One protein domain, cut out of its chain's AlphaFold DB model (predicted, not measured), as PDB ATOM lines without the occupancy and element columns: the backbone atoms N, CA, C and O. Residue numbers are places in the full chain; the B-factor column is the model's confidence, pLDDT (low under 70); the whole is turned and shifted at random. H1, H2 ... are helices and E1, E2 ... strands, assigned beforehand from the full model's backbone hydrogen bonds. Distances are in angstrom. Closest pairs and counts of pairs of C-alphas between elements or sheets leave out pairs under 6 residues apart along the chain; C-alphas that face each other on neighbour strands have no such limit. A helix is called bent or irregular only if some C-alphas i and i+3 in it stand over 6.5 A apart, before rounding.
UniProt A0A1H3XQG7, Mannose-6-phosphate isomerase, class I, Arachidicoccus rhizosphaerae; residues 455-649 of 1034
ATOM      1  N   GLU A 455     103.566 141.077 108.390       94.31
ATOM      2  CA  GLU A 455     104.398 142.197 107.935       94.31
ATOM      3  C   GLU A 455     104.661 143.211 109.047       94.31
ATOM      4  O   GLU A 455     105.814 143.550 109.341       94.31
ATOM      5  N   GLY A 456     103.587 143.676 109.686       95.69
ATOM      6  CA  GLY A 456     103.686 144.598 110.807       95.69
ATOM      7  C   GLY A 456     104.493 143.992 111.952       95.69
ATOM      8  O   GLY A 456     105.362 144.670 112.508       95.69
ATOM      9  N   LEU A 457     104.249 142.714 112.263       97.56
ATOM     10  CA  LEU A 457     104.960 142.024 113.333       97.56
ATOM     11  C   LEU A 457     106.461 141.933 113.031       97.56
ATOM     12  O   LEU A 457     107.264 142.352 113.855       97.56
ATOM     13  N   ALA A 458     106.866 141.482 111.841       96.56
ATOM     14  CA  ALA A 458     108.275 141.372 111.460       96.56
ATOM     15  C   ALA A 458     109.028 142.706 111.611       96.56
ATOM     16  O   ALA A 458     110.139 142.751 112.144       96.56
ATOM     17  N   ARG A 459     108.407 143.823 111.205       96.00
ATOM     18  CA  ARG A 459     108.972 145.173 111.391       96.00
ATOM     19  C   ARG A 459     109.105 145.546 112.869       96.00
ATOM     20  O   ARG A 459     110.089 146.188 113.251       96.00
ATOM     21  N   GLN A 460     108.148 145.137 113.698       97.19
ATOM     22  CA  GLN A 460     108.203 145.340 115.143       97.19
ATOM     23  C   GLN A 460     109.316 144.508 115.792       97.19
ATOM     24  O   GLN A 460     110.098 145.057 116.567       97.19
ATOM     25  N   LEU A 461     109.463 143.236 115.412       97.12
ATOM     26  CA  LEU A 461     110.533 142.349 115.886       97.12
ATOM     27  C   LEU A 461     111.925 142.920 115.567       97.12
ATOM     28  O   LEU A 461     112.807 142.946 116.423       97.12
ATOM     29  N   LEU A 462     112.107 143.474 114.365       95.25
ATOM     30  CA  LEU A 462     113.341 144.178 113.997       95.25
ATOM     31  C   LEU A 462     113.553 145.439 114.831       95.25
ATOM     32  O   LEU A 462     114.675 145.760 115.199       95.25
ATOM     33  N   THR A 463     112.487 146.176 115.132       95.12
ATOM     34  CA  THR A 463     112.581 147.381 115.965       95.12
ATOM     35  C   THR A 463     113.015 147.034 117.389       95.12
ATOM     36  O   THR A 463     113.879 147.719 117.935       95.12
ATOM     37  N   MET A 464     112.494 145.939 117.949       94.75
ATOM     38  CA  MET A 464     112.874 145.420 119.268       94.75
ATOM     39  C   MET A 464     114.349 145.001 119.341       94.75
ATOM     40  O   MET A 464     114.955 145.110 120.403       94.75
ATOM     41  N   SER A 465     114.943 144.558 118.225       93.38
ATOM     42  CA  SER A 465     116.328 144.070 118.187       93.38
ATOM     43  C   SER A 465     117.384 145.138 117.872       93.38
ATOM     44  O   SER A 465     118.570 144.912 118.114       93.38
ATOM     45  N   ARG A 466     116.987 146.316 117.362       89.06
ATOM     46  CA  ARG A 466     117.898 147.358 116.829       89.06
ATOM     47  C   ARG A 466     119.017 147.793 117.773       89.06
ATOM     48  O   ARG A 466     120.132 148.010 117.308       89.06
ATOM     49  N   ASN A 467     118.707 147.956 119.056       86.44
ATOM     50  CA  ASN A 467     119.639 148.508 120.047       86.44
ATOM     51  C   ASN A 467     120.291 147.429 120.917       86.44
ATOM     52  O   ASN A 467     120.968 147.752 121.893       86.44
ATOM     53  N   LEU A 468     120.073 146.153 120.596       89.56
ATOM     54  CA  LEU A 468     120.646 145.056 121.357       89.56
ATOM     55  C   LEU A 468     122.106 144.815 120.938       89.56
ATOM     56  O   LEU A 468     122.420 144.876 119.747       89.56
ATOM     57  N   PRO A 469     123.002 144.459 121.880       84.31
ATOM     58  CA  PRO A 469     124.374 144.045 121.562       84.31
ATOM     59  C   PRO A 469     124.438 142.836 120.616       84.31
ATOM     60  O   PRO A 469     125.408 142.640 119.882       84.31
ATOM     61  N   VAL A 470     123.394 142.012 120.658       87.44
ATOM     62  CA  VAL A 470     123.157 140.873 119.779       87.44
ATOM     63  C   VAL A 470     121.740 141.017 119.254       87.44
ATOM     64  O   VAL A 470     120.810 141.125 120.050       87.44
ATOM     65  N   LYS A 471     121.563 141.010 117.930       92.88
ATOM     66  CA  LYS A 471     120.242 141.101 117.298       92.88
ATOM     67  C   LYS A 471     119.495 139.773 117.445       92.88
ATOM     68  O   LYS A 471     119.391 139.004 116.495       92.88
ATOM     69  N   ALA A 472     119.014 139.505 118.652       95.12
ATOM     70  CA  ALA A 472     118.263 138.311 118.994       95.12
ATOM     71  C   ALA A 472     116.956 138.671 119.700       95.12
ATOM     72  O   ALA A 472     116.909 139.619 120.483       95.12
ATOM     73  N   ILE A 473     115.905 137.909 119.420       97.50
ATOM     74  CA  ILE A 473     114.600 138.032 120.075       97.50
ATOM     75  C   ILE A 473     114.044 136.652 120.421       97.50
ATOM     76  O   ILE A 473     114.415 135.649 119.806       97.50
ATOM     77  N   ALA A 474     113.127 136.619 121.380       98.00
ATOM     78  CA  ALA A 474     112.344 135.440 121.708       98.00
ATOM     79  C   ALA A 474     110.935 135.574 121.116       98.00
ATOM     80  O   ALA A 474     110.222 136.534 121.410       98.00
ATOM     81  N   LEU A 475     110.537 134.610 120.292       98.44
ATOM     82  CA  LEU A 475     109.153 134.345 119.921       98.44
ATOM     83  C   LEU A 475     108.647 133.208 120.823       98.44
ATOM     84  O   LEU A 475     108.664 132.038 120.447       98.44
ATOM     85  N   ASP A 476     108.301 133.572 122.054       98.44
ATOM     86  CA  ASP A 476     107.851 132.645 123.099       98.44
ATOM     87  C   ASP A 476     106.338 132.457 123.028       98.44
ATOM     88  O   ASP A 476     105.659 133.195 122.320       98.44
ATOM     89  N   GLY A 477     105.779 131.493 123.745       96.62
ATOM     90  CA  GLY A 477     104.339 131.312 123.764       96.62
ATOM     91  C   GLY A 477     103.882 130.031 124.426       96.62
ATOM     92  O   GLY A 477     104.651 129.289 125.043       96.62
ATOM     93  N   TYR A 478     102.588 129.789 124.281       94.00
ATOM     94  CA  TYR A 478     101.895 128.715 124.968       94.00
ATOM     95  C   TYR A 478     101.998 127.356 124.249       94.00
ATOM     96  O   TYR A 478     102.521 127.230 123.136       94.00
ATOM     97  N   SER A 479     101.490 126.303 124.897       90.75
ATOM     98  CA  SER A 479     101.343 124.979 124.274       90.75
ATOM     99  C   SER A 479     100.369 125.012 123.080       90.75
ATOM    100  O   SER A 479      99.516 125.889 122.987       90.75
ATOM    101  N   ALA A 480     100.507 124.061 122.145       90.62
ATOM    102  CA  ALA A 480      99.652 123.900 120.953       90.62
ATOM    103  C   ALA A 480      99.627 125.051 119.917       90.62
ATOM    104  O   ALA A 480      98.846 125.006 118.956       90.62
ATOM    105  N   VAL A 481     100.501 126.052 120.051       92.69
ATOM    106  CA  VAL A 481     100.778 127.025 118.983       92.69
ATOM    107  C   VAL A 481     101.309 126.293 117.740       92.69
ATOM    108  O   VAL A 481     102.191 125.438 117.836       92.69
ATOM    109  N   ASP A 482     100.793 126.648 116.558       89.81
ATOM    110  CA  ASP A 482     101.323 126.167 115.276       89.81
ATOM    111  C   ASP A 482     102.595 126.956 114.927       89.81
ATOM    112  O   ASP A 482     102.589 127.926 114.163       89.81
ATOM    113  N   TRP A 483     103.705 126.556 115.549       89.62
ATOM    114  CA  TRP A 483     105.006 127.198 115.359       89.62
ATOM    115  C   TRP A 483     105.457 127.174 113.898       89.62
ATOM    116  O   TRP A 483     106.053 128.142 113.434       89.62
ATOM    117  N   ALA A 484     105.114 126.121 113.151       83.50
ATOM    118  CA  ALA A 484     105.450 126.020 111.738       83.50
ATOM    119  C   ALA A 484     104.729 127.099 110.913       83.50
ATOM    120  O   ALA A 484     105.360 127.746 110.073       83.50
ATOM    121  N   ALA A 485     103.441 127.341 111.175       84.19
ATOM    122  CA  ALA A 485     102.692 128.424 110.542       84.19
ATOM    123  C   ALA A 485     103.252 129.810 110.909       84.19
ATOM    124  O   ALA A 485     103.481 130.635 110.019       84.19
ATOM    125  N   MET A 486     103.564 130.039 112.191       90.00
ATOM    126  CA  MET A 486     104.180 131.287 112.665       90.00
ATOM    127  C   MET A 486     105.526 131.569 111.984       90.00
ATOM    128  O   MET A 486     105.756 132.669 111.474       90.00
ATOM    129  N   GLN A 487     106.410 130.568 111.930       89.25
ATOM    130  CA  GLN A 487     107.700 130.667 111.244       89.25
ATOM    131  C   GLN A 487     107.521 130.924 109.744       89.25
ATOM    132  O   GLN A 487     108.199 131.785 109.171       89.25
ATOM    133  N   ALA A 488     106.594 130.205 109.102       82.75
ATOM    134  CA  ALA A 488     106.317 130.351 107.680       82.75
ATOM    135  C   ALA A 488     105.881 131.782 107.331       82.75
ATOM    136  O   ALA A 488     106.508 132.408 106.473       82.75
ATOM    137  N   GLY A 489     104.874 132.316 108.031       85.50
ATOM    138  CA  GLY A 489     104.350 133.664 107.801       85.50
ATOM    139  C   GLY A 489     105.395 134.763 108.021       85.50
ATOM    140  O   GLY A 489     105.565 135.658 107.183       85.50
ATOM    141  N   LEU A 490     106.171 134.667 109.105       92.00
ATOM    142  CA  LEU A 490     107.227 135.635 109.401       92.00
ATOM    143  C   LEU A 490     108.377 135.577 108.397       92.00
ATOM    144  O   LEU A 490     108.820 136.628 107.931       92.00
ATOM    145  N   SER A 491     108.863 134.392 108.015       87.75
ATOM    146  CA  SER A 491     110.026 134.363 107.116       87.75
ATOM    147  C   SER A 491     109.694 134.692 105.663       87.75
ATOM    148  O   SER A 491     110.550 135.263 104.994       87.75
ATOM    149  N   VAL A 492     108.462 134.454 105.189       84.69
ATOM    150  CA  VAL A 492     108.005 135.022 103.901       84.69
ATOM    151  C   VAL A 492     108.170 136.542 103.918       84.69
ATOM    152  O   VAL A 492     108.713 137.128 102.979       84.69
ATOM    153  N   THR A 493     107.786 137.173 105.026       88.69
ATOM    154  CA  THR A 493     107.935 138.617 105.205       88.69
ATOM    155  C   THR A 493     109.405 139.038 105.279       88.69
ATOM    156  O   THR A 493     109.814 139.963 104.578       88.69
ATOM    157  N   PHE A 494     110.231 138.375 106.093       91.56
ATOM    158  CA  PHE A 494     111.653 138.720 106.203       91.56
ATOM    159  C   PHE A 494     112.392 138.579 104.866       91.56
ATOM    160  O   PHE A 494     113.169 139.465 104.507       91.56
ATOM    161  N   LYS A 495     112.084 137.532 104.088       86.12
ATOM    162  CA  LYS A 495     112.617 137.331 102.736       86.12
ATOM    163  C   LYS A 495     112.207 138.464 101.795       86.12
ATOM    164  O   LYS A 495     113.057 138.989 101.081       86.12
ATOM    165  N   ALA A 496     110.945 138.899 101.840       86.31
ATOM    166  CA  ALA A 496     110.469 140.045 101.059       86.31
ATOM    167  C   ALA A 496     111.167 141.368 101.440       86.31
ATOM    168  O   ALA A 496     111.325 142.249 100.599       86.31
ATOM    169  N   LEU A 497     111.631 141.496 102.689       89.31
ATOM    170  CA  LEU A 497     112.436 142.626 103.166       89.31
ATOM    171  C   LEU A 497     113.940 142.493 102.851       89.31
ATOM    172  O   LEU A 497     114.701 143.400 103.183       89.31
ATOM    173  N   GLY A 498     114.374 141.391 102.230       89.81
ATOM    174  CA  GLY A 498     115.782 141.121 101.931       89.81
ATOM    175  C   GLY A 498     116.631 140.819 103.167       89.81
ATOM    176  O   GLY A 498     117.840 141.033 103.134       89.81
ATOM    177  N   LEU A 499     116.008 140.363 104.259       90.00
ATOM    178  CA  LEU A 499     116.675 140.106 105.533       90.00
ATOM    179  C   LEU A 499     116.984 138.626 105.711       90.00
ATOM    180  O   LEU A 499     116.179 137.750 105.395       90.00
ATOM    181  N   SER A 500     118.147 138.359 106.287       87.88
ATOM    182  CA  SER A 500     118.611 137.021 106.598       87.88
ATOM    183  C   SER A 500     118.333 136.713 108.072       87.88
ATOM    184  O   SER A 500     118.939 137.287 108.978       87.88
ATOM    185  N   VAL A 501     117.382 135.810 108.311       92.00
ATOM    186  CA  VAL A 501     116.945 135.413 109.656       92.00
ATOM    187  C   VAL A 501     117.390 133.990 109.950       92.00
ATOM    188  O   VAL A 501     117.349 133.126 109.074       92.00
ATOM    189  N   LEU A 502     117.845 133.760 111.179       92.62
ATOM    190  CA  LEU A 502     118.145 132.431 111.692       92.62
ATOM    191  C   LEU A 502     117.107 132.039 112.741       92.62
ATOM    192  O   LEU A 502     116.881 132.785 113.692       92.62
ATOM    193  N   TRP A 503     116.535 130.851 112.588       94.00
ATOM    194  CA  TRP A 503     115.587 130.276 113.534       94.00
ATOM    195  C   TRP A 503     116.273 129.241 114.427       94.00
ATOM    196  O   TRP A 503     116.991 128.368 113.932       94.00
ATOM    197  N   MET A 504     116.038 129.343 115.737       93.38
ATOM    198  CA  MET A 504     116.540 128.407 116.744       93.38
ATOM    199  C   MET A 504     115.381 127.858 117.584       93.38
ATOM    200  O   MET A 504     114.718 128.616 118.292       93.38
ATOM    201  N   ASP A 505     115.139 126.548 117.503       92.38
ATOM    202  CA  ASP A 505     114.057 125.879 118.243       92.38
ATOM    203  C   ASP A 505     114.489 125.655 119.693       92.38
ATOM    204  O   ASP A 505     115.446 124.911 119.948       92.38
ATOM    205  N   MET A 506     113.774 126.240 120.655       94.31
ATOM    206  CA  MET A 506     114.089 126.033 122.066       94.31
ATOM    207  C   MET A 506     113.927 124.592 122.528       94.31
ATOM    208  O   MET A 506     114.665 124.174 123.420       94.31
ATOM    209  N   ALA A 507     113.074 123.786 121.890       91.75
ATOM    210  CA  ALA A 507     112.972 122.354 122.183       91.75
ATOM    211  C   ALA A 507     114.297 121.603 121.938       91.75
ATOM    212  O   ALA A 507     114.462 120.452 122.354       91.75
ATOM    213  N   SER A 508     115.269 122.244 121.281       90.00
ATOM    214  CA  SER A 508     116.652 121.775 121.169       90.00
ATOM    215  C   SER A 508     117.380 121.718 122.500       90.00
ATOM    216  O   SER A 508     118.205 120.837 122.704       90.00
ATOM    217  N   PHE A 509     117.046 122.602 123.431       92.75
ATOM    218  CA  PHE A 509     117.705 122.731 124.729       92.75
ATOM    219  C   PHE A 509     116.918 122.070 125.866       92.75
ATOM    220  O   PHE A 509     117.294 122.181 127.035       92.75
ATOM    221  N   ALA A 510     115.821 121.390 125.532       93.25
ATOM    222  CA  ALA A 510     115.065 120.581 126.469       93.25
ATOM    223  C   ALA A 510     115.902 119.392 126.966       93.25
ATOM    224  O   ALA A 510     116.763 118.866 126.256       93.25
ATOM    225  N   ARG A 511     115.616 118.933 128.185       92.88
ATOM    226  CA  ARG A 511     116.097 117.640 128.678       92.88
ATOM    227  C   ARG A 511     115.606 116.517 127.765       92.88
ATOM    228  O   ARG A 511     114.625 116.665 127.035       92.88
ATOM    229  N   ALA A 512     116.263 115.362 127.832       87.69
ATOM    230  CA  ALA A 512     115.804 114.195 127.086       87.69
ATOM    231  C   ALA A 512     114.357 113.857 127.478       87.69
ATOM    232  O   ALA A 512     114.017 113.900 128.662       87.69
ATOM    233  N   SER A 513     113.518 113.472 126.510       86.94
ATOM    234  CA  SER A 513     112.090 113.231 126.764       86.94
ATOM    235  C   SER A 513     111.865 112.248 127.920       86.94
ATOM    236  O   SER A 513     111.065 112.534 128.797       86.94
ATOM    237  N   GLN A 514     112.657 111.174 128.039       88.12
ATOM    238  CA  GLN A 514     112.558 110.240 129.170       88.12
ATOM    239  C   GLN A 514     112.818 110.896 130.541       88.12
ATOM    240  O   GLN A 514     112.234 110.486 131.541       88.12
ATOM    241  N   GLN A 515     113.700 111.894 130.615       93.19
ATOM    242  CA  GLN A 515     113.938 112.644 131.851       93.19
ATOM    243  C   GLN A 515     112.750 113.550 132.175       93.19
ATOM    244  O   GLN A 515     112.357 113.614 133.333       93.19
ATOM    245  N   ILE A 516     112.165 114.201 131.164       95.00
ATOM    246  CA  ILE A 516     110.947 115.007 131.321       95.00
ATOM    247  C   ILE A 516     109.799 114.132 131.825       95.00
ATOM    248  O   ILE A 516     109.189 114.467 132.832       95.00
ATOM    249  N   GLU A 517     109.561 112.976 131.198       93.81
ATOM    250  CA  GLU A 517     108.492 112.064 131.620       93.81
ATOM    251  C   GLU A 517     108.685 111.590 133.078       93.81
ATOM    252  O   GLU A 517     107.718 111.537 133.831       93.81
ATOM    253  N   ARG A 518     109.928 111.352 133.533       94.81
ATOM    254  CA  ARG A 518     110.227 111.036 134.949       94.81
ATOM    255  C   ARG A 518     110.002 112.208 135.905       94.81
ATOM    256  O   ARG A 518     109.638 111.980 137.052       94.81
ATOM    257  N   LEU A 519     110.268 113.443 135.473       96.50
ATOM    258  CA  LEU A 519     110.030 114.631 136.298       96.50
ATOM    259  C   LEU A 519     108.535 114.834 136.539       96.50
ATOM    260  O   LEU A 519     108.144 115.192 137.646       96.50
ATOM    261  N   ILE A 520     107.712 114.594 135.517       95.94
ATOM    262  CA  ILE A 520     106.270 114.839 135.600       95.94
ATOM    263  C   ILE A 520     105.484 113.656 136.174       95.94
ATOM    264  O   ILE A 520     104.391 113.871 136.686       95.94
ATOM    265  N   GLU A 521     106.014 112.427 136.104       94.69
ATOM    266  CA  GLU A 521     105.362 111.188 136.568       94.69
ATOM    267  C   GLU A 521     104.651 111.317 137.933       94.69
ATOM    268  O   GLU A 521     103.502 110.874 138.024       94.69
ATOM    269  N   PRO A 522     105.227 111.977 138.964       95.31
ATOM    270  CA  PRO A 522     104.566 112.141 140.262       95.31
ATOM    271  C   PRO A 522     103.229 112.902 140.222       95.31
ATOM    272  O   PRO A 522     102.421 112.748 141.134       95.31
ATOM    273  N   TYR A 523     102.979 113.700 139.181       95.50
ATOM    274  CA  TYR A 523     101.842 114.621 139.082       95.50
ATOM    275  C   TYR A 523     100.710 114.117 138.173       95.50
ATOM    276  O   TYR A 523      99.603 114.648 138.206       95.50
ATOM    277  N   ILE A 524     100.948 113.083 137.358       92.50
ATOM    278  CA  ILE A 524      99.993 112.613 136.329       92.50
ATOM    279  C   ILE A 524      98.982 111.585 136.874       92.50
ATOM    280  O   ILE A 524      98.001 111.248 136.204       92.50
ATOM    281  N   GLY A 525      99.186 111.104 138.104       90.12
ATOM    282  CA  GLY A 525      98.316 110.120 138.748       90.12
ATOM    283  C   GLY A 525      98.324 108.750 138.053       90.12
ATOM    284  O   GLY A 525      99.260 108.382 137.345       90.12
ATOM    285  N   LYS A 526      97.280 107.943 138.282       87.69
ATOM    286  CA  LYS A 526      97.200 106.572 137.740       87.69
ATOM    287  C   LYS A 526      96.876 106.573 136.229       87.69
ATOM    288  O   LYS A 526      96.054 107.381 135.787       87.69
ATOM    289  N   PRO A 527      97.425 105.634 135.432       83.50
ATOM    290  CA  PRO A 527      97.027 105.451 134.033       83.50
ATOM    291  C   PRO A 527      95.514 105.240 133.877       83.50
ATOM    292  O   PRO A 527      94.905 104.523 134.672       83.50
ATOM    293  N   GLY A 528      94.896 105.879 132.878       79.19
ATOM    294  CA  GLY A 528      93.448 105.805 132.624       79.19
ATOM    295  C   GLY A 528      92.559 106.553 133.630       79.19
ATOM    296  O   GLY A 528      91.367 106.720 133.380       79.19
ATOM    297  N   SER A 529      93.119 107.039 134.742       86.06
ATOM    298  CA  SER A 529      92.451 107.994 135.629       86.06
ATOM    299  C   SER A 529      92.397 109.371 134.971       86.06
ATOM    300  O   SER A 529      93.312 109.736 134.235       86.06
ATOM    301  N   VAL A 530      91.375 110.161 135.291       87.69
ATOM    302  CA  VAL A 530      91.312 111.590 134.930       87.69
ATOM    303  C   VAL A 530      92.039 112.484 135.947       87.69
ATOM    304  O   VAL A 530      92.220 113.669 135.699       87.69
ATOM    305  N   TRP A 531      92.484 111.913 137.070       91.25
ATOM    306  CA  TRP A 531      93.069 112.645 138.195       91.25
ATOM    307  C   TRP A 531      94.598 112.663 138.187       91.25
ATOM    308  O   TRP A 531      95.222 111.623 137.968       91.25
ATOM    309  N   GLY A 532      95.154 113.824 138.526       92.50
ATOM    310  CA  GLY A 532      96.555 114.082 138.852       92.50
ATOM    311  C   GLY A 532      96.653 115.058 140.032       92.50
ATOM    312  O   GLY A 532      95.671 115.273 140.744       92.50
ATOM    313  N   THR A 533      97.819 115.659 140.234       93.69
ATOM    314  CA  THR A 533      98.068 116.645 141.297       93.69
ATOM    315  C   THR A 533      98.792 117.840 140.694       93.69
ATOM    316  O   THR A 533      99.679 117.651 139.865       93.69
ATOM    317  N   LYS A 534      98.418 119.065 141.083       92.50
ATOM    318  CA  LYS A 534      99.076 120.280 140.576       92.50
ATOM    319  C   LYS A 534     100.588 120.226 140.807       92.50
ATOM    320  O   LYS A 534     101.043 119.898 141.901       92.50
ATOM    321  N   THR A 535     101.346 120.527 139.759       95.44
ATOM    322  CA  THR A 535     102.807 120.464 139.790       95.44
ATOM    323  C   THR A 535     103.438 121.592 140.601       95.44
ATOM    324  O   THR A 535     102.928 122.710 140.634       95.44
ATOM    325  N   GLU A 536     104.586 121.297 141.208       94.56
ATOM    326  CA  GLU A 536     105.488 122.298 141.800       94.56
ATOM    327  C   GLU A 536     106.682 122.610 140.879       94.56
ATOM    328  O   GLU A 536     107.549 123.408 141.228       94.56
ATOM    329  N   LEU A 537     106.751 121.966 139.708       97.06
ATOM    330  CA  LEU A 537     107.791 122.216 138.715       97.06
ATOM    331  C   LEU A 537     107.625 123.597 138.077       97.06
ATOM    332  O   LEU A 537     106.521 124.122 137.939       97.06
ATOM    333  N   HIS A 538     108.734 124.136 137.586       96.88
ATOM    334  CA  HIS A 538     108.782 125.316 136.734       96.88
ATOM    335  C   HIS A 538     109.141 124.924 135.302       96.88
ATOM    336  O   HIS A 538     109.847 123.941 135.073       96.88
ATOM    337  N   LEU A 539     108.730 125.729 134.310       96.69
ATOM    338  CA  LEU A 539     109.078 125.478 132.901       96.69
ATOM    339  C   LEU A 539     110.585 125.257 132.704       96.69
ATOM    340  O   LEU A 539     111.001 124.394 131.935       96.69
ATOM    341  N   THR A 540     111.397 126.007 133.449       95.19
ATOM    342  CA  THR A 540     112.858 125.914 133.479       95.19
ATOM    343  C   THR A 540     113.379 124.514 133.789       95.19
ATOM    344  O   THR A 540     114.392 124.111 133.219       95.19
ATOM    345  N   ASP A 541     112.673 123.738 134.613       96.69
ATOM    346  CA  ASP A 541     113.098 122.395 135.013       96.69
ATOM    347  C   ASP A 541     113.117 121.412 133.840       96.69
ATOM    348  O   ASP A 541     113.859 120.429 133.880       96.69
ATOM    349  N   LEU A 542     112.373 121.694 132.763       96.81
ATOM    350  CA  LEU A 542     112.354 120.870 131.552       96.81
ATOM    351  C   LEU A 542     113.543 121.126 130.619       96.81
ATOM    352  O   LEU A 542     113.712 120.393 129.645       96.81
ATOM    353  N   PHE A 543     114.377 122.127 130.902       96.00
ATOM    354  CA  PHE A 543     115.505 122.520 130.059       96.00
ATOM    355  C   PHE A 543     116.857 122.217 130.711       96.00
ATOM    356  O   PHE A 543     117.015 122.206 131.933       96.00
ATOM    357  N   ASP A 544     117.870 121.982 129.877       93.38
ATOM    358  CA  ASP A 544     119.256 121.891 130.326       93.38
ATOM    359  C   ASP A 544     119.871 123.295 130.414       93.38
ATOM    360  O   ASP A 544     120.415 123.849 129.454       93.38
ATOM    361  N   HIS A 545     119.803 123.885 131.607       90.38
ATOM    362  CA  HIS A 545     120.382 125.200 131.877       90.38
ATOM    363  C   HIS A 545     121.888 125.281 131.635       90.38
ATOM    364  O   HIS A 545     122.386 126.349 131.272       90.38
ATOM    365  N   GLY A 546     122.620 124.192 131.882       88.50
ATOM    366  CA  GLY A 546     124.055 124.149 131.632       88.50
ATOM    367  C   GLY A 546     124.320 124.309 130.142       88.50
ATOM    368  O   GLY A 546     125.112 125.162 129.747       88.50
ATOM    369  N   HIS A 547     123.575 123.561 129.331       87.75
ATOM    370  CA  HIS A 547     123.659 123.597 127.877       87.75
ATOM    371  C   HIS A 547     123.258 124.954 127.292       87.75
ATOM    372  O   HIS A 547     123.980 125.490 126.453       87.75
ATOM    373  N   ILE A 548     122.149 125.545 127.755       91.25
ATOM    374  CA  ILE A 548     121.726 126.893 127.339       91.25
ATOM    375  C   ILE A 548     122.856 127.893 127.596       91.25
ATOM    376  O   ILE A 548     123.283 128.598 126.683       91.25
ATOM    377  N   LYS A 549     123.409 127.912 128.816       88.38
ATOM    378  CA  LYS A 549     124.462 128.864 129.203       88.38
ATOM    379  C   LYS A 549     125.752 128.699 128.403       88.38
ATOM    380  O   LYS A 549     126.427 129.693 128.145       88.38
ATOM    381  N   THR A 550     126.126 127.472 128.042       85.00
ATOM    382  CA  THR A 550     127.364 127.208 127.292       85.00
ATOM    383  C   THR A 550     127.194 127.394 125.787       85.00
ATOM    384  O   THR A 550     128.136 127.832 125.124       85.00
ATOM    385  N   SER A 551     126.007 127.119 125.246       81.94
ATOM    386  CA  SER A 551     125.765 127.103 123.797       81.94
ATOM    387  C   SER A 551     125.191 128.419 123.279       81.94
ATOM    388  O   SER A 551     125.598 128.886 122.219       81.94
ATOM    389  N   LEU A 552     124.342 129.099 124.053       88.25
ATOM    390  CA  LEU A 552     123.677 130.348 123.656       88.25
ATOM    391  C   LEU A 552     124.395 131.589 124.207       88.25
ATOM    392  O   LEU A 552     123.808 132.454 124.852       88.25
ATOM    393  N   THR A 553     125.704 131.690 123.956       87.94
ATOM    394  CA  THR A 553     126.479 132.878 124.359       87.94
ATOM    395  C   THR A 553     126.359 133.999 123.321       87.94
ATOM    396  O   THR A 553     126.286 133.705 122.126       87.94
ATOM    397  N   PRO A 554     126.460 135.285 123.713       89.12
ATOM    398  CA  PRO A 554     126.473 136.402 122.764       89.12
ATOM    399  C   PRO A 554     127.476 136.237 121.613       89.12
ATOM    400  O   PRO A 554     127.172 136.568 120.470       89.12
ATOM    401  N   LYS A 555     128.651 135.664 121.905       87.56
ATOM    402  CA  LYS A 555     129.694 135.385 120.912       87.56
ATOM    403  C   LYS A 555     129.253 134.327 119.895       87.56
ATOM    404  O   LYS A 555     129.523 134.496 118.712       87.56
ATOM    405  N   HIS A 556     128.585 133.259 120.341       84.25
ATOM    406  CA  HIS A 556     128.043 132.236 119.439       84.25
ATOM    407  C   HIS A 556     126.963 132.825 118.533       84.25
ATOM    408  O   HIS A 556     127.007 132.620 117.325       84.25
ATOM    409  N   ILE A 557     126.053 133.627 119.092       87.94
ATOM    410  CA  ILE A 557     124.962 134.227 118.318       87.94
ATOM    411  C   ILE A 557     125.487 135.230 117.275       87.94
ATOM    412  O   ILE A 557     125.059 135.215 116.124       87.94
ATOM    413  N   GLN A 558     126.475 136.056 117.628       88.56
ATOM    414  CA  GLN A 558     127.121 136.968 116.674       88.56
ATOM    415  C   GLN A 558     127.856 136.231 115.545       88.56
ATOM    416  O   GLN A 558     127.956 136.753 114.436       88.56
ATOM    417  N   ALA A 559     128.342 135.012 115.797       87.62
ATOM    418  CA  ALA A 559     129.080 134.228 114.813       87.62
ATOM    419  C   ALA A 559     128.213 133.691 113.658       87.62
ATOM    420  O   ALA A 559     128.774 133.144 112.713       87.62
ATOM    421  N   PHE A 560     126.881 133.830 113.718       85.81
ATOM    422  CA  PHE A 560     125.973 133.475 112.617       85.81
ATOM    423  C   PHE A 560     125.875 134.543 111.523       85.81
ATOM    424  O   PHE A 560     125.375 134.232 110.444       85.81
ATOM    425  N   ASN A 561     126.318 135.780 111.791       85.25
ATOM    426  CA  ASN A 561     126.289 136.896 110.837       85.25
ATOM    427  C   ASN A 561     124.911 137.109 110.157       85.25
ATOM    428  O   ASN A 561     124.818 137.473 108.985       85.25
ATOM    429  N   SER A 562     123.826 136.848 110.887       87.75
ATOM    430  CA  SER A 562     122.448 137.062 110.441       87.75
ATOM    431  C   SER A 562     121.942 138.453 110.835       87.75
ATOM    432  O   SER A 562     122.437 139.077 111.777       87.75
ATOM    433  N   ASP A 563     120.928 138.951 110.125       91.50
ATOM    434  CA  ASP A 563     120.294 140.231 110.458       91.50
ATOM    435  C   ASP A 563     119.477 140.135 111.749       91.50
ATOM    436  O   ASP A 563     119.324 141.131 112.462       91.50
ATOM    437  N   LEU A 564     118.954 138.941 112.036       94.56
ATOM    438  CA  LEU A 564     118.182 138.622 113.229       94.56
ATOM    439  C   LEU A 564     118.298 137.128 113.558       94.56
ATOM    440  O   LEU A 564     118.192 136.278 112.672       94.56
ATOM    441  N   VAL A 565     118.450 136.811 114.841       95.31
ATOM    442  CA  VAL A 565     118.261 135.458 115.381       95.31
ATOM    443  C   VAL A 565     116.949 135.415 116.158       95.31
ATOM    444  O   VAL A 565     116.702 136.266 117.013       95.31
ATOM    445  N   ILE A 566     116.095 134.444 115.850       97.25
ATOM    446  CA  ILE A 566     114.817 134.238 116.531       97.25
ATOM    447  C   ILE A 566     114.861 132.893 117.244       97.25
ATOM    448  O   ILE A 566     114.896 131.842 116.602       97.25
ATOM    449  N   PHE A 567     114.829 132.942 118.574       97.50
ATOM    450  CA  PHE A 567     114.510 131.778 119.394       97.50
ATOM    451  C   PHE A 567     113.001 131.604 119.401       97.50
ATOM    452  O   PHE A 567     112.292 132.588 119.595       97.50
ATOM    453  N   TYR A 568     112.499 130.394 119.178       96.94
ATOM    454  CA  TYR A 568     111.058 130.157 119.139       96.94
ATOM    455  C   TYR A 568     110.653 128.883 119.876       96.94
ATOM    456  O   TYR A 568     111.471 127.987 120.094       96.94
ATOM    457  N   GLY A 569     109.373 128.823 120.240       95.94
ATOM    458  CA  GLY A 569     108.797 127.745 121.036       95.94
ATOM    459  C   GLY A 569     108.649 128.124 122.513       95.94
ATOM    460  O   GLY A 569     109.248 129.109 122.955       95.94
ATOM    461  N   PRO A 570     107.878 127.346 123.296       96.44
ATOM    462  CA  PRO A 570     107.722 127.596 124.723       96.44
ATOM    463  C   PRO A 570     109.083 127.600 125.423       96.44
ATOM    464  O   PRO A 570     109.859 126.651 125.284       96.44
ATOM    465  N   GLY A 571     109.378 128.669 126.162       96.50
ATOM    466  CA  GLY A 571     110.662 128.862 126.833       96.50
ATOM    467  C   GLY A 571     111.706 129.628 126.012       96.50
ATOM    468  O   GLY A 571     112.861 129.690 126.435       96.50
ATOM    469  N   ALA A 572     111.352 130.228 124.866       97.38
ATOM    470  CA  ALA A 572     112.228 131.119 124.085       97.38
ATOM    471  C   ALA A 572     112.875 132.237 124.913       97.38
ATOM    472  O   ALA A 572     114.037 132.575 124.686       97.38
ATOM    473  N   GLY A 573     112.184 132.761 125.923       96.44
ATOM    474  CA  GLY A 573     112.709 133.751 126.855       96.44
ATOM    475  C   GLY A 573     113.845 133.230 127.745       96.44
ATOM    476  O   GLY A 573     114.553 134.027 128.350       96.44
ATOM    477  N   LEU A 574     114.065 131.911 127.824       95.50
ATOM    478  CA  LEU A 574     115.193 131.311 128.552       95.50
ATOM    479  C   LEU A 574     116.511 131.369 127.775       95.50
ATOM    480  O   LEU A 574     117.565 131.121 128.363       95.50
ATOM    481  N   ALA A 575     116.466 131.669 126.474       94.06
ATOM    482  CA  ALA A 575     117.634 131.621 125.602       94.06
ATOM    483  C   ALA A 575     118.754 132.561 126.065       94.06
ATOM    484  O   ALA A 575     119.931 132.199 126.025       94.06
ATOM    485  N   MET A 576     118.394 133.771 126.505       91.25
ATOM    486  CA  MET A 576     119.335 134.794 126.951       91.25
ATOM    487  C   MET A 576     118.718 135.669 128.053       91.25
ATOM    488  O   MET A 576     117.513 135.912 128.030       91.25
ATOM    489  N   PRO A 577     119.530 136.206 128.984       88.31
ATOM    490  CA  PRO A 577     119.062 137.205 129.939       88.31
ATOM    491  C   PRO A 577     118.485 138.437 129.233       88.31
ATOM    492  O   PRO A 577     119.065 138.914 128.256       88.31
ATOM    493  N   ASP A 578     117.370 138.950 129.754       90.00
ATOM    494  CA  ASP A 578     116.701 140.183 129.315       90.00
ATOM    495  C   ASP A 578     116.321 140.239 127.821       90.00
ATOM    496  O   ASP A 578     116.103 141.322 127.268       90.00
ATOM    497  N   ILE A 579     116.239 139.087 127.147       95.19
ATOM    498  CA  ILE A 579     115.871 139.024 125.731       95.19
ATOM    499  C   ILE A 579     114.455 139.587 125.522       95.19
ATOM    500  O   ILE A 579     113.532 139.187 126.231       95.19
ATOM    501  N   PRO A 580     114.229 140.508 124.564       97.31
ATOM    502  CA  PRO A 580     112.880 140.980 124.276       97.31
ATOM    503  C   PRO A 580     111.997 139.846 123.762       97.31
ATOM    504  O   PRO A 580     112.372 139.137 122.822       97.31
ATOM    505  N   VAL A 581     110.808 139.718 124.349       98.56
ATOM    506  CA  VAL A 581     109.857 138.648 124.044       98.56
ATOM    507  C   VAL A 581     108.678 139.195 123.237       98.56
ATOM    508  O   VAL A 581     108.055 140.194 123.608       98.56
ATOM    509  N   ALA A 582     108.354 138.523 122.137       98.56
ATOM    510  CA  ALA A 582     107.032 138.539 121.530       98.56
ATOM    511  C   ALA A 582     106.325 137.243 121.942       98.56
ATOM    512  O   ALA A 582     106.810 136.162 121.617       98.56
ATOM    513  N   TYR A 583     105.242 137.357 122.709       98.56
ATOM    514  CA  TYR A 583     104.560 136.220 123.319       98.56
ATOM    515  C   TYR A 583     103.343 135.814 122.484       98.56
ATOM    516  O   TYR A 583     102.492 136.649 122.179       98.56
ATOM    517  N   VAL A 584     103.281 134.544 122.096       98.06
ATOM    518  CA  VAL A 584     102.234 133.962 121.258       98.06
ATOM    519  C   VAL A 584     101.210 133.257 122.140       98.06
ATOM    520  O   VAL A 584     101.492 132.223 122.748       98.06
ATOM    521  N   GLU A 585     100.022 133.843 122.194       95.25
ATOM    522  CA  GLU A 585      98.862 133.360 122.922       95.25
ATOM    523  C   GLU A 585      98.027 132.413 122.062       95.25
ATOM    524  O   GLU A 585      97.935 132.538 120.834       95.25
ATOM    525  N   LEU A 586      97.376 131.477 122.747       93.62
ATOM    526  CA  LEU A 586      96.346 130.634 122.175       93.62
ATOM    527  C   LEU A 586      95.286 130.340 123.248       93.62
ATOM    528  O   LEU A 586      95.643 129.811 124.302       93.62
ATOM    529  N   PRO A 587      94.000 130.650 123.005       93.38
ATOM    530  CA  PRO A 587      92.923 130.310 123.929       93.38
ATOM    531  C   PRO A 587      92.854 128.803 124.221       93.38
ATOM    532  O   PRO A 587      93.065 127.973 123.332       93.38
ATOM    533  N   LYS A 588      92.551 128.422 125.470       91.81
ATOM    534  CA  LYS A 588      92.583 127.014 125.908       91.81
ATOM    535  C   LYS A 588      91.569 126.132 125.184       91.81
ATOM    536  O   LYS A 588      91.895 124.994 124.854       91.81
ATOM    537  N   ASN A 589      90.399 126.655 124.824       90.94
ATOM    538  CA  ASN A 589      89.459 125.944 123.954       90.94
ATOM    539  C   ASN A 589      90.099 125.551 122.603       90.94
ATOM    540  O   ASN A 589      89.931 124.418 122.154       90.94
ATOM    541  N   GLU A 590      90.908 126.420 121.989       92.62
ATOM    542  CA  GLU A 590      91.633 126.111 120.750       92.62
ATOM    543  C   GLU A 590      92.749 125.084 120.952       92.62
ATOM    544  O   GLU A 590      92.929 124.200 120.110       92.62
ATOM    545  N   ILE A 591      93.456 125.136 122.084       93.56
ATOM    546  CA  ILE A 591      94.407 124.085 122.483       93.56
ATOM    547  C   ILE A 591      93.688 122.734 122.530       93.56
ATOM    548  O   ILE A 591      94.136 121.763 121.917       93.56
ATOM    549  N   GLN A 592      92.543 122.678 123.214       93.31
ATOM    550  CA  GLN A 592      91.757 121.459 123.371       93.31
ATOM    551  C   GLN A 592      91.229 120.930 122.029       93.31
ATOM    552  O   GLN A 592      91.325 119.728 121.774       93.31
ATOM    553  N   TYR A 593      90.717 121.797 121.151       91.62
ATOM    554  CA  TYR A 593      90.282 121.421 119.802       91.62
ATOM    555  C   TYR A 593      91.421 120.803 118.984       91.62
ATOM    556  O   TYR A 593      91.288 119.705 118.439       91.62
ATOM    557  N   ARG A 594      92.590 121.450 118.969       90.69
ATOM    558  CA  ARG A 594      93.771 120.947 118.252       90.69
ATOM    559  C   ARG A 594      94.280 119.623 118.839       90.69
ATOM    560  O   ARG A 594      94.668 118.742 118.072       90.69
ATOM    561  N   MET A 595      94.234 119.438 120.162       91.56
ATOM    562  CA  MET A 595      94.569 118.161 120.811       91.56
ATOM    563  C   MET A 595      93.585 117.046 120.426       91.56
ATOM    564  O   MET A 595      94.011 115.969 120.010       91.56
ATOM    565  N   ARG A 596      92.268 117.301 120.466       89.50
ATOM    566  CA  ARG A 596      91.242 116.326 120.032       89.50
ATOM    567  C   ARG A 596      91.414 115.916 118.570       89.50
ATOM    568  O   ARG A 596      91.201 114.754 118.235       89.50
ATOM    569  N   ALA A 597      91.838 116.847 117.718       87.50
ATOM    570  CA  ALA A 597      92.140 116.592 116.312       87.50
ATOM    571  C   ALA A 597      93.494 115.888 116.073       87.50
ATOM    572  O   ALA A 597      93.831 115.592 114.926       87.50
ATOM    573  N   GLY A 598      94.298 115.643 117.116       87.12
ATOM    574  CA  GLY A 598      95.644 115.069 116.993       87.12
ATOM    575  C   GLY A 598      96.641 116.000 116.293       87.12
ATOM    576  O   GLY A 598      97.575 115.538 115.633       87.12
ATOM    577  N   ARG A 599      96.411 117.315 116.372       85.69
ATOM    578  CA  ARG A 599      97.228 118.370 115.749       85.69
ATOM    579  C   ARG A 599      98.102 119.131 116.737       85.69
ATOM    580  O   ARG A 599      98.943 119.914 116.305       85.69
ATOM    581  N   ALA A 600      97.915 118.896 118.029       89.12
ATOM    582  CA  ALA A 600      98.750 119.420 119.093       89.12
ATOM    583  C   ALA A 600      99.029 118.335 120.135       89.12
ATOM    584  O   ALA A 600      98.184 117.478 120.380       89.12
ATOM    585  N   ASP A 601     100.204 118.419 120.752       89.50
ATOM    586  CA  ASP A 601     100.674 117.513 121.797       89.50
ATOM    587  C   ASP A 601     101.055 118.315 123.053       89.50
ATOM    588  O   ASP A 601     101.155 119.546 123.027       89.50
ATOM    589  N   ASN A 602     101.286 117.604 124.157       93.75
ATOM    590  CA  ASN A 602     101.804 118.190 125.389       93.75
ATOM    591  C   ASN A 602     103.211 118.776 125.224       93.75
ATOM    592  O   ASN A 602     103.970 118.453 124.305       93.75
ATOM    593  N   LEU A 603     103.582 119.631 126.168       93.12
ATOM    594  CA  LEU A 603     104.844 120.353 126.154       93.12
ATOM    595  C   LEU A 603     106.060 119.405 126.150       93.12
ATOM    596  O   LEU A 603     106.256 118.638 127.086       93.12
ATOM    597  N   LEU A 604     106.921 119.498 125.128       91.31
ATOM    598  CA  LEU A 604     108.208 118.779 125.043       91.31
ATOM    599  C   LEU A 604     108.107 117.246 125.216       91.31
ATOM    600  O   LEU A 604     109.061 116.600 125.654       91.31
ATOM    601  N   THR A 605     106.964 116.646 124.867       86.81
ATOM    602  CA  THR A 605     106.799 115.188 124.900       86.81
ATOM    603  C   THR A 605     107.146 114.535 123.564       86.81
ATOM    604  O   THR A 605     106.992 115.126 122.495       86.81
ATOM    605  N   SER A 606     107.609 113.288 123.632       79.38
ATOM    606  CA  SER A 606     107.674 112.377 122.483       79.38
ATOM    607  C   SER A 606     106.534 111.352 122.488       79.38
ATOM    608  O   SER A 606     106.354 110.622 121.512       79.38
ATOM    609  N   LEU A 607     105.755 111.296 123.575       82.81
ATOM    610  CA  LEU A 607     104.610 110.409 123.707       82.81
ATOM    611  C   LEU A 607     103.412 110.985 122.951       82.81
ATOM    612  O   LEU A 607     103.193 112.192 122.932       82.81
ATOM    613  N   ARG A 608     102.590 110.102 122.382       80.38
ATOM    614  CA  ARG A 608     101.310 110.467 121.759       80.38
ATOM    615  C   ARG A 608     100.159 109.725 122.433       80.38
ATOM    616  O   ARG A 608      99.654 108.752 121.870       80.38
ATOM    617  N   PRO A 609      99.803 110.099 123.675       83.44
ATOM    618  CA  PRO A 609      98.691 109.470 124.367       83.44
ATOM    619  C   PRO A 609      97.350 109.958 123.798       83.44
ATOM    620  O   PRO A 609      97.293 110.890 122.998       83.44
ATOM    621  N   GLY A 610      96.250 109.320 124.201       87.69
ATOM    622  CA  GLY A 610      94.912 109.796 123.841       87.69
ATOM    623  C   GLY A 610      94.580 111.135 124.511       87.69
ATOM    624  O   GLY A 610      95.150 111.473 125.548       87.69
ATOM    625  N   TYR A 611      93.605 111.865 123.959       90.00
ATOM    626  CA  TYR A 611      93.217 113.207 124.424       90.00
ATOM    627  C   TYR A 611      92.987 113.310 125.943       90.00
ATOM    628  O   TYR A 611      93.410 114.284 126.550       90.00
ATOM    629  N   ALA A 612      92.364 112.311 126.576       89.38
ATOM    630  CA  ALA A 612      92.098 112.349 128.018       89.38
ATOM    631  C   ALA A 612      93.384 112.446 128.861       89.38
ATOM    632  O   ALA A 612      93.451 113.235 129.801       89.38
ATOM    633  N   ASP A 613      94.419 111.682 128.505       91.19
ATOM    634  CA  ASP A 613      95.714 111.742 129.185       91.19
ATOM    635  C   ASP A 613      96.480 113.020 128.813       91.19
ATOM    636  O   ASP A 613      97.132 113.604 129.681       91.19
ATOM    637  N   GLN A 614      96.353 113.492 127.563       93.38
ATOM    638  CA  GLN A 614      96.949 114.765 127.148       93.38
ATOM    639  C   GLN A 614      96.385 115.940 127.948       93.38
ATOM    640  O   GLN A 614      97.135 116.748 128.497       93.38
ATOM    641  N   TYR A 615      95.060 116.007 128.051       93.06
ATOM    642  CA  TYR A 615      94.350 117.035 128.793       93.06
ATOM    643  C   TYR A 615      94.666 116.976 130.291       93.06
ATOM    644  O   TYR A 615      94.952 118.004 130.895       93.06
ATOM    645  N   LYS A 616      94.713 115.774 130.885       93.44
ATOM    646  CA  LYS A 616      95.127 115.586 132.285       93.44
ATOM    647  C   LYS A 616      96.523 116.158 132.540       93.44
ATOM    648  O   LYS A 616      96.704 116.931 133.476       93.44
ATOM    649  N   ARG A 617      97.507 115.821 131.699       94.75
ATOM    650  CA  ARG A 617      98.855 116.402 131.802       94.75
ATOM    651  C   ARG A 617      98.836 117.917 131.617       94.75
ATOM    652  O   ARG A 617      99.519 118.617 132.357       94.75
ATOM    653  N   ALA A 618      98.066 118.417 130.654       95.00
ATOM    654  CA  ALA A 618      97.969 119.845 130.405       95.00
ATOM    655  C   ALA A 618      97.447 120.589 131.644       95.00
ATOM    656  O   ALA A 618      98.090 121.524 132.107       95.00
ATOM    657  N   TYR A 619      96.358 120.103 132.239       93.56
ATOM    658  CA  TYR A 619      95.731 120.712 133.409       93.56
ATOM    659  C   TYR A 619      96.621 120.695 134.660       93.56
ATOM    660  O   TYR A 619      96.749 121.710 135.341       93.56
ATOM    661  N   PHE A 620      97.238 119.553 134.983       94.44
ATOM    662  CA  PHE A 620      97.994 119.405 136.233       94.44
ATOM    663  C   PHE A 620      99.457 119.850 136.134       94.44
ATOM    664  O   PHE A 620     100.060 120.174 137.158       94.44
ATOM    665  N   VAL A 621     100.033 119.863 134.927       96.06
ATOM    666  CA  VAL A 621     101.470 120.080 134.721       96.06
ATOM    667  C   VAL A 621     101.748 121.208 133.734       96.06
ATOM    668  O   VAL A 621     102.298 122.230 134.138       96.06
ATOM    669  N   ASP A 622     101.378 121.052 132.458       96.44
ATOM    670  CA  ASP A 622     101.865 121.972 131.420       96.44
ATOM    671  C   ASP A 622     101.315 123.400 131.610       96.44
ATOM    672  O   ASP A 622     102.084 124.358 131.576       96.44
ATOM    673  N   TRP A 623     100.004 123.568 131.822       95.06
ATOM    674  CA  TRP A 623      99.370 124.883 131.968       95.06
ATOM    675  C   TRP A 623      99.808 125.614 133.243       95.06
ATOM    676  O   TRP A 623     100.268 126.745 133.104       95.06
ATOM    677  N   PRO A 624      99.808 124.999 134.448       93.75
ATOM    678  CA  PRO A 624     100.347 125.655 135.641       93.75
ATOM    679  C   PRO A 624     101.794 126.140 135.466       93.75
ATOM    680  O   PRO A 624     102.126 127.258 135.860       93.75
ATOM    681  N   MET A 625     102.649 125.332 134.824       96.38
ATOM    682  CA  MET A 625     104.037 125.707 134.540       96.38
ATOM    683  C   MET A 625     104.152 126.867 133.553       96.38
ATOM    684  O   MET A 625     105.004 127.740 133.729       96.38
ATOM    685  N   LEU A 626     103.337 126.866 132.495       96.31
ATOM    686  CA  LEU A 626     103.336 127.922 131.484       96.31
ATOM    687  C   LEU A 626     102.776 129.235 132.042       96.31
ATOM    688  O   LEU A 626     103.342 130.290 131.755       96.31
ATOM    689  N   ASP A 627     101.734 129.177 132.871       93.94
ATOM    690  CA  ASP A 627     101.116 130.344 133.504       93.94
ATOM    691  C   ASP A 627     102.083 130.998 134.519       93.94
ATOM    692  O   ASP A 627     102.268 132.220 134.500       93.94
ATOM    693  N   ASP A 628     102.775 130.203 135.354       95.00
ATOM    694  CA  ASP A 628     103.851 130.684 136.246       95.00
ATOM    695  C   ASP A 628     105.023 131.272 135.444       95.00
ATOM    696  O   ASP A 628     105.502 132.375 135.729       95.00
ATOM    697  N   TYR A 629     105.467 130.576 134.394       96.56
ATOM    698  CA  TYR A 629     106.560 131.044 133.548       96.56
ATOM    699  C   TYR A 629     106.242 132.382 132.880       96.56
ATOM    700  O   TYR A 629     107.057 133.309 132.926       96.56
ATOM    701  N   ARG A 630     105.045 132.508 132.299       95.25
ATOM    702  CA  ARG A 630     104.587 133.726 131.628       95.25
ATOM    703  C   ARG A 630     104.610 134.925 132.576       95.25
ATOM    704  O   ARG A 630     105.061 136.000 132.180       95.25
ATOM    705  N   GLN A 631     104.184 134.746 133.828       93.94
ATOM    706  CA  GLN A 631     104.262 135.796 134.850       93.94
ATOM    707  C   GLN A 631     105.711 136.211 135.139       93.94
ATOM    708  O   GLN A 631     106.008 137.404 135.203       93.94
ATOM    709  N   ARG A 632     106.641 135.251 135.244       94.19
ATOM    710  CA  ARG A 632     108.067 135.539 135.494       94.19
ATOM    711  C   ARG A 632     108.726 136.325 134.363       94.19
ATOM    712  O   ARG A 632     109.593 137.154 134.638       94.19
ATOM    713  N   ILE A 633     108.331 136.087 133.111       95.88
ATOM    714  CA  ILE A 633     108.903 136.787 131.949       95.88
ATOM    715  C   ILE A 633     108.132 138.044 131.528       95.88
ATOM    716  O   ILE A 633     108.581 138.742 130.619       95.88
ATOM    717  N   ALA A 634     107.019 138.378 132.190       95.06
ATOM    718  CA  ALA A 634     106.182 139.531 131.855       95.06
ATOM    719  C   ALA A 634     106.952 140.860 131.660       95.06
ATOM    720  O   ALA A 634     106.644 141.570 130.699       95.06
ATOM    721  N   PRO A 635     108.001 141.199 132.449       95.88
ATOM    722  CA  PRO A 635     108.795 142.416 132.221       95.88
ATOM    723  C   PRO A 635     109.493 142.482 130.847       95.88
ATOM    724  O   PRO A 635     109.805 143.568 130.337       95.88
ATOM    725  N   PHE A 636     109.743 141.325 130.232       97.12
ATOM    726  CA  PHE A 636     110.448 141.191 128.958       97.12
ATOM    727  C   PHE A 636     109.509 141.099 127.754       97.12
ATOM    728  O   PHE A 636     109.956 141.337 126.629       97.12
ATOM    729  N   ILE A 637     108.216 140.845 127.974       97.94
ATOM    730  CA  ILE A 637     107.199 140.838 126.919       97.94
ATOM    731  C   ILE A 637     107.011 142.263 126.388       97.94
ATOM    732  O   ILE A 637     106.778 143.207 127.141       97.94
ATOM    733  N   LYS A 638     107.167 142.434 125.073       98.12
ATOM    734  CA  LYS A 638     106.974 143.710 124.356       98.12
ATOM    735  C   LYS A 638     105.799 143.665 123.390       98.12
ATOM    736  O   LYS A 638     105.261 144.717 123.044       98.12
ATOM    737  N   VAL A 639     105.415 142.468 122.959       98.31
ATOM    738  CA  VAL A 639     104.315 142.216 122.029       98.31
ATOM    739  C   VAL A 639     103.563 140.980 122.502       98.31
ATOM    740  O   VAL A 639     104.206 139.990 122.838       98.31
ATOM    741  N   SER A 640     102.233 141.035 122.496       98.38
ATOM    742  CA  SER A 640     101.367 139.861 122.648       98.38
ATOM    743  C   SER A 640     100.662 139.583 121.320       98.38
ATOM    744  O   SER A 640     100.227 140.521 120.648       98.38
ATOM    745  N   ILE A 641     100.601 138.318 120.916       98.50
ATOM    746  CA  ILE A 641     100.119 137.869 119.604       98.50
ATOM    747  C   ILE A 641      99.004 136.853 119.821       98.50
ATOM    748  O   ILE A 641      99.217 135.879 120.526       98.50
ATOM    749  N   ASP A 642      97.864 137.035 119.169       97.75
ATOM    750  CA  ASP A 642      96.815 136.023 119.059       97.75
ATOM    751  C   ASP A 642      97.039 135.197 117.780       97.75
ATOM    752  O   ASP A 642      96.993 135.726 116.660       97.75
ATOM    753  N   ALA A 643      97.329 133.902 117.960       94.38
ATOM    754  CA  ALA A 643      97.637 132.941 116.896       94.38
ATOM    755  C   ALA A 643      96.532 131.884 116.696       94.38
ATOM    756  O   ALA A 643      96.795 130.712 116.381       94.38
ATOM    757  N   GLN A 644      95.272 132.283 116.881       92.00
ATOM    758  CA  GLN A 644      94.117 131.435 116.579       92.00
ATOM    759  C   GLN A 644      94.037 131.022 115.101       92.00
ATOM    760  O   GLN A 644      93.617 129.899 114.812       92.00
ATOM    761  N   TRP A 645      94.473 131.881 114.175       89.88
ATOM    762  CA  TRP A 645      94.409 131.645 112.726       89.88
ATOM    763  C   TRP A 645      95.717 131.084 112.177       89.88
ATOM    764  O   TRP A 645      96.804 131.404 112.657       89.88
ATOM    765  N   ARG A 646      95.632 130.244 111.140       79.69
ATOM    766  CA  ARG A 646      96.822 129.582 110.583       79.69
ATOM    767  C   ARG A 646      97.543 130.428 109.545       79.69
ATOM    768  O   ARG A 646      98.712 130.192 109.252       79.69
ATOM    769  N   THR A 647      96.827 131.360 108.929       79.25
ATOM    770  CA  THR A 647      97.323 132.125 107.775       79.25
ATOM    771  C   THR A 647      97.584 133.587 108.093       79.25
ATOM    772  O   THR A 647      98.100 134.321 107.252       79.25
ATOM    773  N   ASP A 648      97.257 134.006 109.311       87.62
ATOM    774  CA  ASP A 648      97.299 135.391 109.741       87.62
ATOM    775  C   ASP A 648      97.360 135.476 111.270       87.62
ATOM    776  O   ASP A 648      97.176 134.476 111.957       87.62
ATOM    777  N   ILE A 649      97.595 136.674 111.793       95.56
ATOM    778  CA  ILE A 649      97.672 136.956 113.228       95.56
ATOM    779  C   ILE A 649      97.157 138.359 113.527       95.56
ATOM    780  O   ILE A 649      97.293 139.269 112.706       95.56
TER     781      ILE A 649
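This is residues 455 to 649 of the 1034 residues of the protein "Mannose-6-phosphate isomerase, class I" of Arachidicoccus rhizosphaerae (UniProt A0A1H3XQG7). A strongly twisted sheet of five parallel strands stands between helices on both faces, with H1 and H2 over one face and the second half of the long, kinked helix H9 over the other. The first half of H9 runs on beyond the sheet, and with H8, H4 and the unnamed residues 524 to 538 it fills one end of the long axis, while H6 lies off the sheet and H7 only grazes it, with Ile 557 near Ala 472 of E1 and Val 565 of E3. The printed part has 195 residues with nine named helices and five named strands, in the order H1 E1 H2 E2 H3 H4 H5 H6 H7 E3 E4 H8 H9 E5. The sheet's order is E2 E3 E1 E4 E5, and the class is mixed, helices and strands. The whole is compact, with a radius of gyration of the C-alphas of 17.0 A and spans of 52 by 36 by 27 A.

H1 is residues 455 to 465, 15.8 A long, from C-alpha 455 at (104.398, 142.197, 107.935). E1 is residues 472 to 477, 16.3 A long, and H2 is residues 483 to 496, 20.0 A long. E2 is residues 501 to 505, and H3, residues 506 to 509, follows with no residue between. H4 is residues 513 to 523, 16.1 A long. H5 is residues 539 to 542, H6 residues 545 to 551 and H7 residues 554 to 558. E3 is residues 564 to 568, E4 residues 581 to 585, and H8 residues 588 to 596. H9, residues 611 to 636, is 33.2 A long, with a kink of 40 degrees near residue 618. E5 is residues 637 to 642, 13.9 A long, ending with C-alpha 642 at (96.815, 136.023, 119.059). H4 and H9 are irregular: C-alphas 519 and 522 are 7.2 A apart, and C-alphas 632 and 635 are 7.7 A apart.

E2 and E5 are the edge strands. E2 and E3 are parallel, with N 504 and O 566 within hydrogen-bond range at 2.9 A. E3 and E1 have N 475 and O 567 at 2.8 A, E1 and E4 have N 584 and O 476 at 2.7 A, and E4 and E5 have N 583 and O 639 at 2.8 A. The sheet has three layers, helices on both faces: H1 and H2 on the same face, H9 on the opposite face. H1 and H2 touch, about perpendicular at 87 degrees, with closest C-alphas Glu 455 and Thr 493 at 5.7 A. H2 is over E3 at a height over the sheet of 9.7 A. E1, H2, E2 form a split strand-helix-strand unit, with E3 between its two parallel strands, and its crossover is right-handed. E2, H3 to H7, E3 form a strand-helix-strand unit, parallel neighbours joined through helices, as do E4, H8, H9, E5, the latter with a right-handed crossover. H9 is the hub; H8 and H9 touch as a helical hairpin, a steep tilt of 39 degrees, opposite ways, with C-alphas of Arg 596 and Tyr 611 closest at 5.7 A. H4 and H5 each only just touch H9, with 3 pairs of C-alphas within 8 A; the closest are Tyr 523 and Phe 620, 6.8 A, and Leu 539 and Met 625, 5.3 A. H3 and H7 only graze the sheet, and H6 is close to H3 but not clearly touching, with C-alphas of Phe 509 and Ile 548 closest at 6.3 A. In H1, H2, H6, H7 and H8 every O i to N i+4 pair is within hydrogen-bond range; H4 has 5 of 7 and H9 18 of 22, and H3 and H5 are too short for such a pair.

The two C-alphas farthest apart are those of Gly 498 and Lys 526, 53.1 A. The printed part has no cut. The long links are H4 to H5, E3 to E4 and H8 to H9. The mean pLDDT of the printed part is 92.0, and no printed residue is under 70.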